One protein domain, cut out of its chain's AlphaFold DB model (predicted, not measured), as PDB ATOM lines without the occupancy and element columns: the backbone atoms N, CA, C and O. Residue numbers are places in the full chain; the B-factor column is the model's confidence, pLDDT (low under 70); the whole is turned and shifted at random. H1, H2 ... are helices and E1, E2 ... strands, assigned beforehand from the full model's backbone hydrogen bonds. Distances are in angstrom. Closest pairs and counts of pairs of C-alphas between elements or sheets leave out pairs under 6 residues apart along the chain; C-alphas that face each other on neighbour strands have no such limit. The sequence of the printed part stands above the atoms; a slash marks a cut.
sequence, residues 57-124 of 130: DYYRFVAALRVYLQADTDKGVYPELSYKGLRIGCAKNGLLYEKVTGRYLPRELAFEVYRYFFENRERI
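What this domain is: This is residues 57 to 124 of the 130 residues of an uncharacterized protein of Hydrogenimonas sp (UniProt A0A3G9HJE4). A small sheet of three strands has H2 packed across one of its faces, while H1 stands about perpendicular to H2, touching it with residues 58 to 62 and grazing the sheet with residues 65 to 68. A long loop, residues 69 to 80, leads from H1 to the sheet. The 68 printed residues hold H1, E1, E2, E3 and H2 in that order; the sheet runs E1, E2, E3, antiparallel throughout, and the class is mixed. The whole is compact, with a radius of gyration of the C-alphas of 11.4 A and spans of 31 by 22 by 21 A.

How they stand to each other: H1, residues 57 to 68, touches H2, residues 107 to 119, about perpendicular at 77 degrees; their closest C-alphas, of Val 62 and Tyr 114, are 6.4 A apart. E1, residues 81 to 83, E2, residues 86 to 90, and E3, residues 96 to 98, form a meander, each strand the antiparallel neighbour of the one before. Hairpin E1 and E2 has N 86 and O 83 at 2.8 A; hairpin E2 and E3 has N 89 and O 97 at 2.9 A. E1 and E3 are apart. H2 is on the sheet in two layers, helix on one face, at a height of 8.5 A; the local plane is fitted to only just enough C-alphas, 6. H2 runs across the strands, over E1, at 71 degrees on the local plane. In H1 and H2 every O i to N i+4 pair is within hydrogen-bond range.

Where its parts are: H1 begins at C-alpha 57 (94.333, 18.884, 178.798) and is 16.1 A long. E1, E2 and E3 measure 6.5, 12.9 and 7.1 A. H2, 18.3 A long, ends at C-alpha 119 (86.848, 10.546, 178.471).

The domain as a whole: The C-alphas farthest apart, of Asp 74 and Glu 119, are 31.8 A apart. The printed part has no cut. The link from H1 to E1 is long. Residues 122 to 124 are under pLDDT 70.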
ATOM      1  N   ASP A  57      95.571  18.953 178.022       88.69
ATOM      2  CA  ASP A  57      94.333  18.884 178.798       88.69
ATOM      3  C   ASP A  57      94.228  17.586 179.614       88.69
ATOM      4  O   ASP A  57      93.781  17.619 180.759       88.69
ATOM      5  N   TYR A  58      94.726  16.464 179.094       90.06
ATOM      6  CA  TYR A  58      94.792  15.196 179.807       90.06
ATOM      7  C   TYR A  58      95.671  15.309 181.050       90.06
ATOM      8  O   TYR A  58      95.283  14.882 182.137       90.06
ATOM      9  N   TYR A  59      96.857  15.906 180.923       89.88
ATOM     10  CA  TYR A  59      97.771  16.051 182.055       89.88
ATOM     11  C   TYR A  59      97.219  17.001 183.119       89.88
ATOM     12  O   TYR A  59      97.334  16.710 184.314       89.88
ATOM     13  N   ARG A  60      96.568  18.094 182.699       90.56
ATOM     14  CA  ARG A  60      95.866  19.014 183.610       90.56
ATOM     15  C   ARG A  60      94.736  18.308 184.345       90.56
ATOM     16  O   ARG A  60      94.676  18.380 185.571       90.56
ATOM     17  N   PHE A  61      93.921  17.546 183.621       92.25
ATOM     18  CA  PHE A  61      92.858  16.738 184.201       92.25
ATOM     19  C   PHE A  61      93.395  15.742 185.235       92.25
ATOM     20  O   PHE A  61      92.860  15.647 186.335       92.25
ATOM     21  N   VAL A  62      94.473  15.016 184.928       92.19
ATOM     22  CA  VAL A  62      95.067  14.051 185.868       92.19
ATOM     23  C   VAL A  62      95.546  14.740 187.145       92.19
ATOM     24  O   VAL A  62      95.359  14.198 188.237       92.19
ATOM     25  N   ALA A  63      96.150  15.924 187.033       91.56
ATOM     26  CA  ALA A  63      96.567  16.704 188.193       91.56
ATOM     27  C   ALA A  63      95.361  17.143 189.040       91.56
ATOM     28  O   ALA A  63      95.352  16.907 190.248       91.56
ATOM     29  N   ALA A  64      94.326  17.693 188.403       90.62
ATOM     30  CA  ALA A  64      93.078  18.092 189.050       90.62
ATOM     31  C   ALA A  64      92.392  16.915 189.759       90.62
ATOM     32  O   ALA A  64      92.055  17.004 190.939       90.62
ATOM     33  N   LEU A  65      92.264  15.775 189.077       91.25
ATOM     34  CA  LEU A  65      91.629  14.575 189.612       91.25
ATOM     35  C   LEU A  65      92.350  14.050 190.858       91.25
ATOM     36  O   LEU A  65      91.705  13.609 191.804       91.25
ATOM     37  N   ARG A  66      93.688  14.095 190.876       91.88
ATOM     38  CA  ARG A  66      94.483  13.680 192.043       91.88
ATOM     39  C   ARG A  66      94.218  14.567 193.250       91.88
ATOM     40  O   ARG A  66      94.029  14.034 194.335       91.88
ATOM     41  N   VAL A  67      94.183  15.884 193.048       89.69
ATOM     42  CA  VAL A  67      93.885  16.851 194.114       89.69
ATOM     43  C   VAL A  67      92.466  16.642 194.635       89.69
ATOM     44  O   VAL A  67      92.274  16.543 195.841       89.69
ATOM     45  N   TYR A  68      91.493  16.487 193.734       88.62
ATOM     46  CA  TYR A  68      90.106  16.196 194.095       88.62
ATOM     47  C   TYR A  68      89.968  14.902 194.910       88.62
ATOM     48  O   TYR A  68      89.201  14.847 195.862       88.62
ATOM     49  N   LEU A  69      90.718  13.855 194.557       90.56
ATOM     50  CA  LEU A  69      90.681  12.559 195.238       90.56
ATOM     51  C   LEU A  69      91.498  12.496 196.536       90.56
ATOM     52  O   LEU A  69      91.494  11.459 197.210       90.56
ATOM     53  N   GLN A  70      92.245  13.545 196.862       90.06
ATOM     54  CA  GLN A  70      93.117  13.555 198.023       90.06
ATOM     55  C   GLN A  70      92.290  13.736 199.299       90.06
ATOM     56  O   GLN A  70      91.437  14.613 199.393       90.06
ATOM     57  N   ALA A  71      92.541  12.888 200.296       86.38
ATOM     58  CA  ALA A  71      91.845  12.982 201.573       86.38
ATOM     59  C   ALA A  71      92.261  14.240 202.356       86.38
ATOM     60  O   ALA A  71      93.456  14.485 202.553       86.38
ATOM     61  N   ASP A  72      91.272  14.976 202.860       85.69
ATOM     62  CA  ASP A  72      91.433  16.030 203.862       85.69
ATOM     63  C   ASP A  72      91.113  15.422 205.234       85.69
ATOM     64  O   ASP A  72      89.955  15.291 205.643       85.69
ATOM     65  N   THR A  73      92.166  14.984 205.925       84.50
ATOM     66  CA  THR A  73      92.052  14.333 207.236       84.50
ATOM     67  C   THR A  73      91.578  15.286 208.324       84.50
ATOM     68  O   THR A  73      90.950  14.831 209.275       84.50
ATOM     69  N   ASP A  74      91.837  16.585 208.172       85.75
ATOM     70  CA  ASP A  74      91.512  17.598 209.176       85.75
ATOM     71  C   ASP A  74      90.009  17.901 209.164       85.75
ATOM     72  O   ASP A  74      89.400  18.107 210.213       85.75
ATOM     73  N   LYS A  75      89.387  17.853 207.979       84.88
ATOM     74  CA  LYS A  75      87.932  18.005 207.797       84.88
ATOM     75  C   LYS A  75      87.169  16.680 207.748       84.88
ATOM     76  O   LYS A  75      85.949  16.687 207.600       84.88
ATOM     77  N   GLY A  76      87.864  15.545 207.840       84.25
ATOM     78  CA  GLY A  76      87.263  14.214 207.737       84.25
ATOM     79  C   GLY A  76      86.687  13.892 206.352       84.25
ATOM     80  O   GLY A  76      85.792  13.055 206.242       84.25
ATOM     81  N   VAL A  77      87.176  14.544 205.294       85.44
ATOM     82  CA  VAL A  77      86.695  14.358 203.919       85.44
ATOM     83  C   VAL A  77      87.585  13.348 203.200       85.44
ATOM     84  O   VAL A  77      88.789  13.545 203.055       85.44
ATOM     85  N   TYR A  78      86.980  12.266 202.708       86.44
ATOM     86  CA  TYR A  78      87.680  11.190 202.003       86.44
ATOM     87  C   TYR A  78      87.019  10.932 200.648       86.44
ATOM     88  O   TYR A  78      86.225   9.993 200.533       86.44
ATOM     89  N   PRO A  79      87.338  11.722 199.612       89.31
ATOM     90  CA  PRO A  79      86.748  11.563 198.290       89.31
ATOM     91  C   PRO A  79      87.083  10.197 197.682       89.31
ATOM     92  O   PRO A  79      88.046   9.528 198.077       89.31
ATOM     93  N   GLU A  80      86.255   9.741 196.752       91.62
ATOM     94  CA  GLU A  80      86.474   8.494 196.024       91.62
ATOM     95  C   GLU A  80      85.727   8.461 194.702       91.62
ATOM     96  O   GLU A  80      84.732   9.157 194.509       91.62
ATOM     97  N   LEU A  81      86.202   7.591 193.815       91.56
ATOM     98  CA  LEU A  81      85.541   7.272 192.560       91.56
ATOM     99  C   LEU A  81      85.347   5.769 192.418       91.56
ATOM    100  O   LEU A  81      86.176   4.973 192.858       91.56
ATOM    101  N   SER A  82      84.269   5.390 191.743       91.75
ATOM    102  CA  SER A  82      83.967   3.996 191.435       91.75
ATOM    103  C   SER A  82      84.416   3.655 190.016       91.75
ATOM    104  O   SER A  82      83.952   4.268 189.058       91.75
ATOM    105  N   TYR A  83      85.287   2.656 189.859       92.44
ATOM    106  CA  TYR A  83      85.731   2.156 188.553       92.44
ATOM    107  C   TYR A  83      85.722   0.631 188.524       92.44
ATOM    108  O   TYR A  83      86.441  -0.006 189.289       92.44
ATOM    109  N   LYS A  84      84.912   0.031 187.639       91.56
ATOM    110  CA  LYS A  84      84.774  -1.435 187.496       91.56
ATOM    111  C   LYS A  84      84.567  -2.164 188.845       91.56
ATOM    112  O   LYS A  84      85.120  -3.232 189.069       91.56
ATOM    113  N   GLY A  85      83.790  -1.564 189.752       90.50
ATOM    114  CA  GLY A  85      83.526  -2.102 191.095       90.50
ATOM    115  C   GLY A  85      84.593  -1.788 192.154       90.50
ATOM    116  O   GLY A  85      84.365  -2.060 193.329       90.50
ATOM    117  N   LEU A  86      85.720  -1.177 191.779       91.88
ATOM    118  CA  LEU A  86      86.749  -0.709 192.708       91.88
ATOM    119  C   LEU A  86      86.392   0.677 193.248       91.88
ATOM    120  O   LEU A  86      85.990   1.554 192.481       91.88
ATOM    121  N   ARG A  87      86.615   0.896 194.548       94.06
ATOM    122  CA  ARG A  87      86.557   2.226 195.178       94.06
ATOM    123  C   ARG A  87      87.958   2.814 195.201       94.06
ATOM    124  O   ARG A  87      88.820   2.321 195.924       94.06
ATOM    125  N   ILE A  88      88.194   3.832 194.392       94.38
ATOM    126  CA  ILE A  88      89.507   4.429 194.165       94.38
ATOM    127  C   ILE A  88      89.658   5.687 195.017       94.38
ATOM    128  O   ILE A  88      88.790   6.557 194.996       94.38
ATOM    129  N   GLY A  89      90.774   5.792 195.735       93.75
ATOM    130  CA  GLY A  89      91.233   7.013 196.395       93.75
ATOM    131  C   GLY A  89      92.592   7.460 195.859       93.75
ATOM    132  O   GLY A  89      93.231   6.746 195.079       93.75
ATOM    133  N   CYS A  90      93.054   8.634 196.292       94.44
ATOM    134  CA  CYS A  90      94.389   9.130 195.972       94.44
ATOM    135  C   CYS A  90      95.187   9.423 197.246       94.44
ATOM    136  O   CYS A  90      94.710  10.073 198.177       94.44
ATOM    137  N   ALA A  91      96.407   8.896 197.306       91.12
ATOM    138  CA  ALA A  91      97.333   9.148 198.399       91.12
ATOM    139  C   ALA A  91      98.028  10.510 198.230       91.12
ATOM    140  O   ALA A  91      98.077  11.068 197.137       91.12
ATOM    141  N   LYS A  92      98.645  11.028 199.303       87.19
ATOM    142  CA  LYS A  92      99.352  12.330 199.289       87.19
ATOM    143  C   LYS A  92     100.479  12.422 198.250       87.19
ATOM    144  O   LYS A  92     100.849  13.515 197.842       87.19
ATOM    145  N   ASN A  93     101.028  11.286 197.825       87.75
ATOM    146  CA  ASN A  93     102.046  11.198 196.774       87.75
ATOM    147  C   ASN A  93     101.456  11.130 195.349       87.75
ATOM    148  O   ASN A  93     102.195  10.901 194.394       87.75
ATOM    149  N   GLY A  94     100.138  11.282 195.192       87.50
ATOM    150  CA  GLY A  94      99.449  11.244 193.903       87.50
ATOM    151  C   GLY A  94      99.187   9.838 193.354       87.50
ATOM    152  O   GLY A  94      98.664   9.717 192.243       87.50
ATOM    153  N   LEU A  95      99.535   8.775 194.091       92.62
ATOM    154  CA  LEU A  95      99.263   7.401 193.669       92.62
ATOM    155  C   LEU A  95      97.815   7.018 193.966       92.62
ATOM    156  O   LEU A  95      97.300   7.257 195.060       92.62
ATOM    157  N   LEU A  96      97.171   6.392 192.983       94.88
ATOM    158  CA  LEU A  96      95.848   5.812 193.170       94.88
ATOM    159  C   LEU A  96      95.959   4.511 193.961       94.88
ATOM    160  O   LEU A  96      96.862   3.703 193.728       94.88
ATOM    161  N   TYR A  97      95.013   4.294 194.863       95.06
ATOM    162  CA  TYR A  97      94.887   3.050 195.610       95.06
ATOM    163  C   TYR A  97      93.423   2.629 195.705       95.06
ATOM    164  O   TYR A  97      92.509   3.455 195.633       95.06
ATOM    165  N   GLU A  98      93.194   1.333 195.863       95.75
ATOM    166  CA  GLU A  98      91.873   0.808 196.168       95.75
ATOM    167  C   GLU A  98      91.602   1.005 197.660       95.75
ATOM    168  O   GLU A  98      92.319   0.474 198.506       95.75
ATOM    169  N   LYS A  99      90.548   1.741 198.006       91.44
ATOM    170  CA  LYS A  99      90.197   2.036 199.399       91.44
ATOM    171  C   LYS A  99      89.876   0.799 200.223       91.44
ATOM    172  O   LYS A  99      90.169   0.786 201.411       91.44
ATOM    173  N   VAL A 100      89.274  -0.219 199.608       91.00
ATOM    174  CA  VAL A 100      88.857  -1.438 200.314       91.00
ATOM    175  C   VAL A 100      90.071  -2.224 200.804       91.00
ATOM    176  O   VAL A 100      90.097  -2.666 201.947       91.00
ATOM    177  N   THR A 101      91.089  -2.382 199.955       92.81
ATOM    178  CA  THR A 101      92.277  -3.189 200.272       92.81
ATOM    179  C   THR A 101      93.473  -2.359 200.735       92.81
ATOM    180  O   THR A 101      94.449  -2.918 201.234       92.81
ATOM    181  N   GLY A 102      93.437  -1.039 200.539       90.62
ATOM    182  CA  GLY A 102      94.558  -0.128 200.771       90.62
ATOM    183  C   GLY A 102      95.711  -0.294 199.774       90.62
ATOM    184  O   GLY A 102      96.758   0.329 199.944       90.62
ATOM    185  N   ARG A 103      95.567  -1.142 198.747       94.88
ATOM    186  CA  ARG A 103      96.650  -1.457 197.809       94.88
ATOM    187  C   ARG A 103      96.734  -0.423 196.698       94.88
ATOM    188  O   ARG A 103      95.723  -0.050 196.105       94.88
ATOM    189  N   TYR A 104      97.956  -0.006 196.380       95.88
ATOM    190  CA  TYR A 104      98.210   0.858 195.232       95.88
ATOM    191  C   TYR A 104      97.858   0.159 193.922       95.88
ATOM    192  O   TYR A 104      98.108  -1.037 193.747       95.88
ATOM    193  N   LEU A 105      97.304   0.932 192.994       93.81
ATOM    194  CA  LEU A 105      97.012   0.452 191.654       93.81
ATOM    195  C   LEU A 105      98.328   0.285 190.878       93.81
ATOM    196  O   LEU A 105      99.171   1.187 190.908       93.81
ATOM    197  N   PRO A 106      98.498  -0.819 190.127       93.56
ATOM    198  CA  PRO A 106      99.535  -0.921 189.110       93.56
ATOM    199  C   PRO A 106      99.442   0.238 188.115       93.56
ATOM    200  O   PRO A 106      98.356   0.770 187.864       93.56
ATOM    201  N   ARG A 107     100.575   0.618 187.522       89.38
ATOM    202  CA  ARG A 107     100.668   1.782 186.632       89.38
ATOM    203  C   ARG A 107      99.683   1.700 185.467       89.38
ATOM    204  O   ARG A 107      99.052   2.699 185.132       89.38
ATOM    205  N   GLU A 108      99.553   0.525 184.869       89.81
ATOM    206  CA  GLU A 108      98.687   0.251 183.724       89.81
ATOM    207  C   GLU A 108      97.221   0.485 184.098       89.81
ATOM    208  O   GLU A 108      96.501   1.194 183.397       89.81
ATOM    209  N   LEU A 109      96.805  -0.027 185.260       91.31
ATOM    210  CA  LEU A 109      95.446   0.144 185.763       91.31
ATOM    211  C   LEU A 109      95.167   1.598 186.164       91.31
ATOM    212  O   LEU A 109      94.102   2.124 185.859       91.31
ATOM    213  N   ALA A 110      96.124   2.272 186.807       93.50
ATOM    214  CA  ALA A 110      95.995   3.690 187.128       93.50
ATOM    215  C   ALA A 110      95.831   4.537 185.855       93.50
ATOM    216  O   ALA A 110      95.003   5.445 185.815       93.50
ATOM    217  N   PHE A 111      96.575   4.211 184.794       92.19
ATOM    218  CA  PHE A 111      96.447   4.871 183.499       92.19
ATOM    219  C   PHE A 111      95.073   4.640 182.854       92.19
ATOM    220  O   PHE A 111      94.466   5.593 182.365       92.19
ATOM    221  N   GLU A 112      94.545   3.413 182.903       92.88
ATOM    222  CA  GLU A 112      93.175   3.126 182.456       92.88
ATOM    223  C   GLU A 112      92.134   3.955 183.210       92.88
ATOM    224  O   GLU A 112      91.238   4.518 182.584       92.88
ATOM    225  N   VAL A 113      92.266   4.050 184.537       93.31
ATOM    226  CA  VAL A 113      91.373   4.845 185.389       93.31
ATOM    227  C   VAL A 113      91.392   6.309 184.955       93.31
ATOM    228  O   VAL A 113      90.337   6.887 184.703       93.31
ATOM    229  N   TYR A 114      92.579   6.901 184.803       93.25
ATOM    230  CA  TYR A 114      92.704   8.284 184.344       93.25
ATOM    231  C   TYR A 114      92.077   8.494 182.972       93.25
ATOM    232  O   TYR A 114      91.344   9.460 182.778       93.25
ATOM    233  N   ARG A 115      92.333   7.588 182.024       92.00
ATOM    234  CA  ARG A 115      91.774   7.693 180.676       92.00
ATOM    235  C   ARG A 115      90.253   7.603 180.686       92.00
ATOM    236  O   ARG A 115      89.602   8.443 180.078       92.00
ATOM    237  N   TYR A 116      89.700   6.647 181.425       92.12
ATOM    238  CA  TYR A 116      88.256   6.492 181.565       92.12
ATOM    239  C   TYR A 116      87.604   7.771 182.096       92.12
ATOM    240  O   TYR A 116      86.656   8.276 181.498       92.12
ATOM    241  N   PHE A 117      88.123   8.326 183.191       92.06
ATOM    242  CA  PHE A 117      87.537   9.519 183.792       92.06
ATOM    243  C   PHE A 117      87.776  10.786 182.968       92.06
ATOM    244  O   PHE A 117      86.918  11.657 182.965       92.06
ATOM    245  N   PHE A 118      88.866  10.870 182.207       90.81
ATOM    246  CA  PHE A 118      89.088  11.968 181.265       90.81
ATOM    247  C   PHE A 118      88.080  11.949 180.105       90.81
ATOM    248  O   PHE A 118      87.499  12.978 179.750       90.81
ATOM    249  N   GLU A 119      87.835  10.765 179.537       89.50
ATOM    250  CA  GLU A 119      86.848  10.546 178.471       89.50
ATOM    251  C   GLU A 119      85.408  10.773 178.962       89.50
ATOM    252  O   GLU A 119      84.541  11.130 178.171       89.50
ATOM    253  N   ASN A 120      85.157  10.613 180.266       87.25
ATOM    254  CA  ASN A 120      83.839  10.749 180.895       87.25
ATOM    255  C   ASN A 120      83.750  11.947 181.859       87.25
ATOM    256  O   ASN A 120      82.887  11.961 182.736       87.25
ATOM    257  N   ARG A 121      84.630  12.946 181.723       78.44
ATOM    258  CA  ARG A 121      84.807  14.034 182.708       78.44
ATOM    259  C   ARG A 121      83.558  14.878 182.964       78.44
ATOM    260  O   ARG A 121      83.375  15.361 184.072       78.44
ATOM    261  N   GLU A 122      82.654  14.970 181.990       64.56
ATOM    262  CA  GLU A 122      81.353  15.645 182.135       64.56
ATOM    263  C   GLU A 122      80.435  14.979 183.176       64.56
ATOM    264  O   GLU A 122      79.479  15.586 183.643       64.56
ATOM    265  N   ARG A 123      80.719  13.727 183.554       65.19
ATOM    266  CA  ARG A 123      79.945  12.949 184.533       65.19
ATOM    267  C   ARG A 123      80.526  13.002 185.945       65.19
ATOM    268  O   ARG A 123      80.023  12.313 186.828       65.19
ATOM    269  N   ILE A 124      81.603  13.759 186.151       66.81
ATOM    270  CA  ILE A 124      82.242  13.920 187.456       66.81
ATOM    271  C   ILE A 124      81.869  15.306 187.984       66.81
ATOM    272  O   ILE A 124      82.469  16.312 187.600       66.81
TER     273      ILE A 124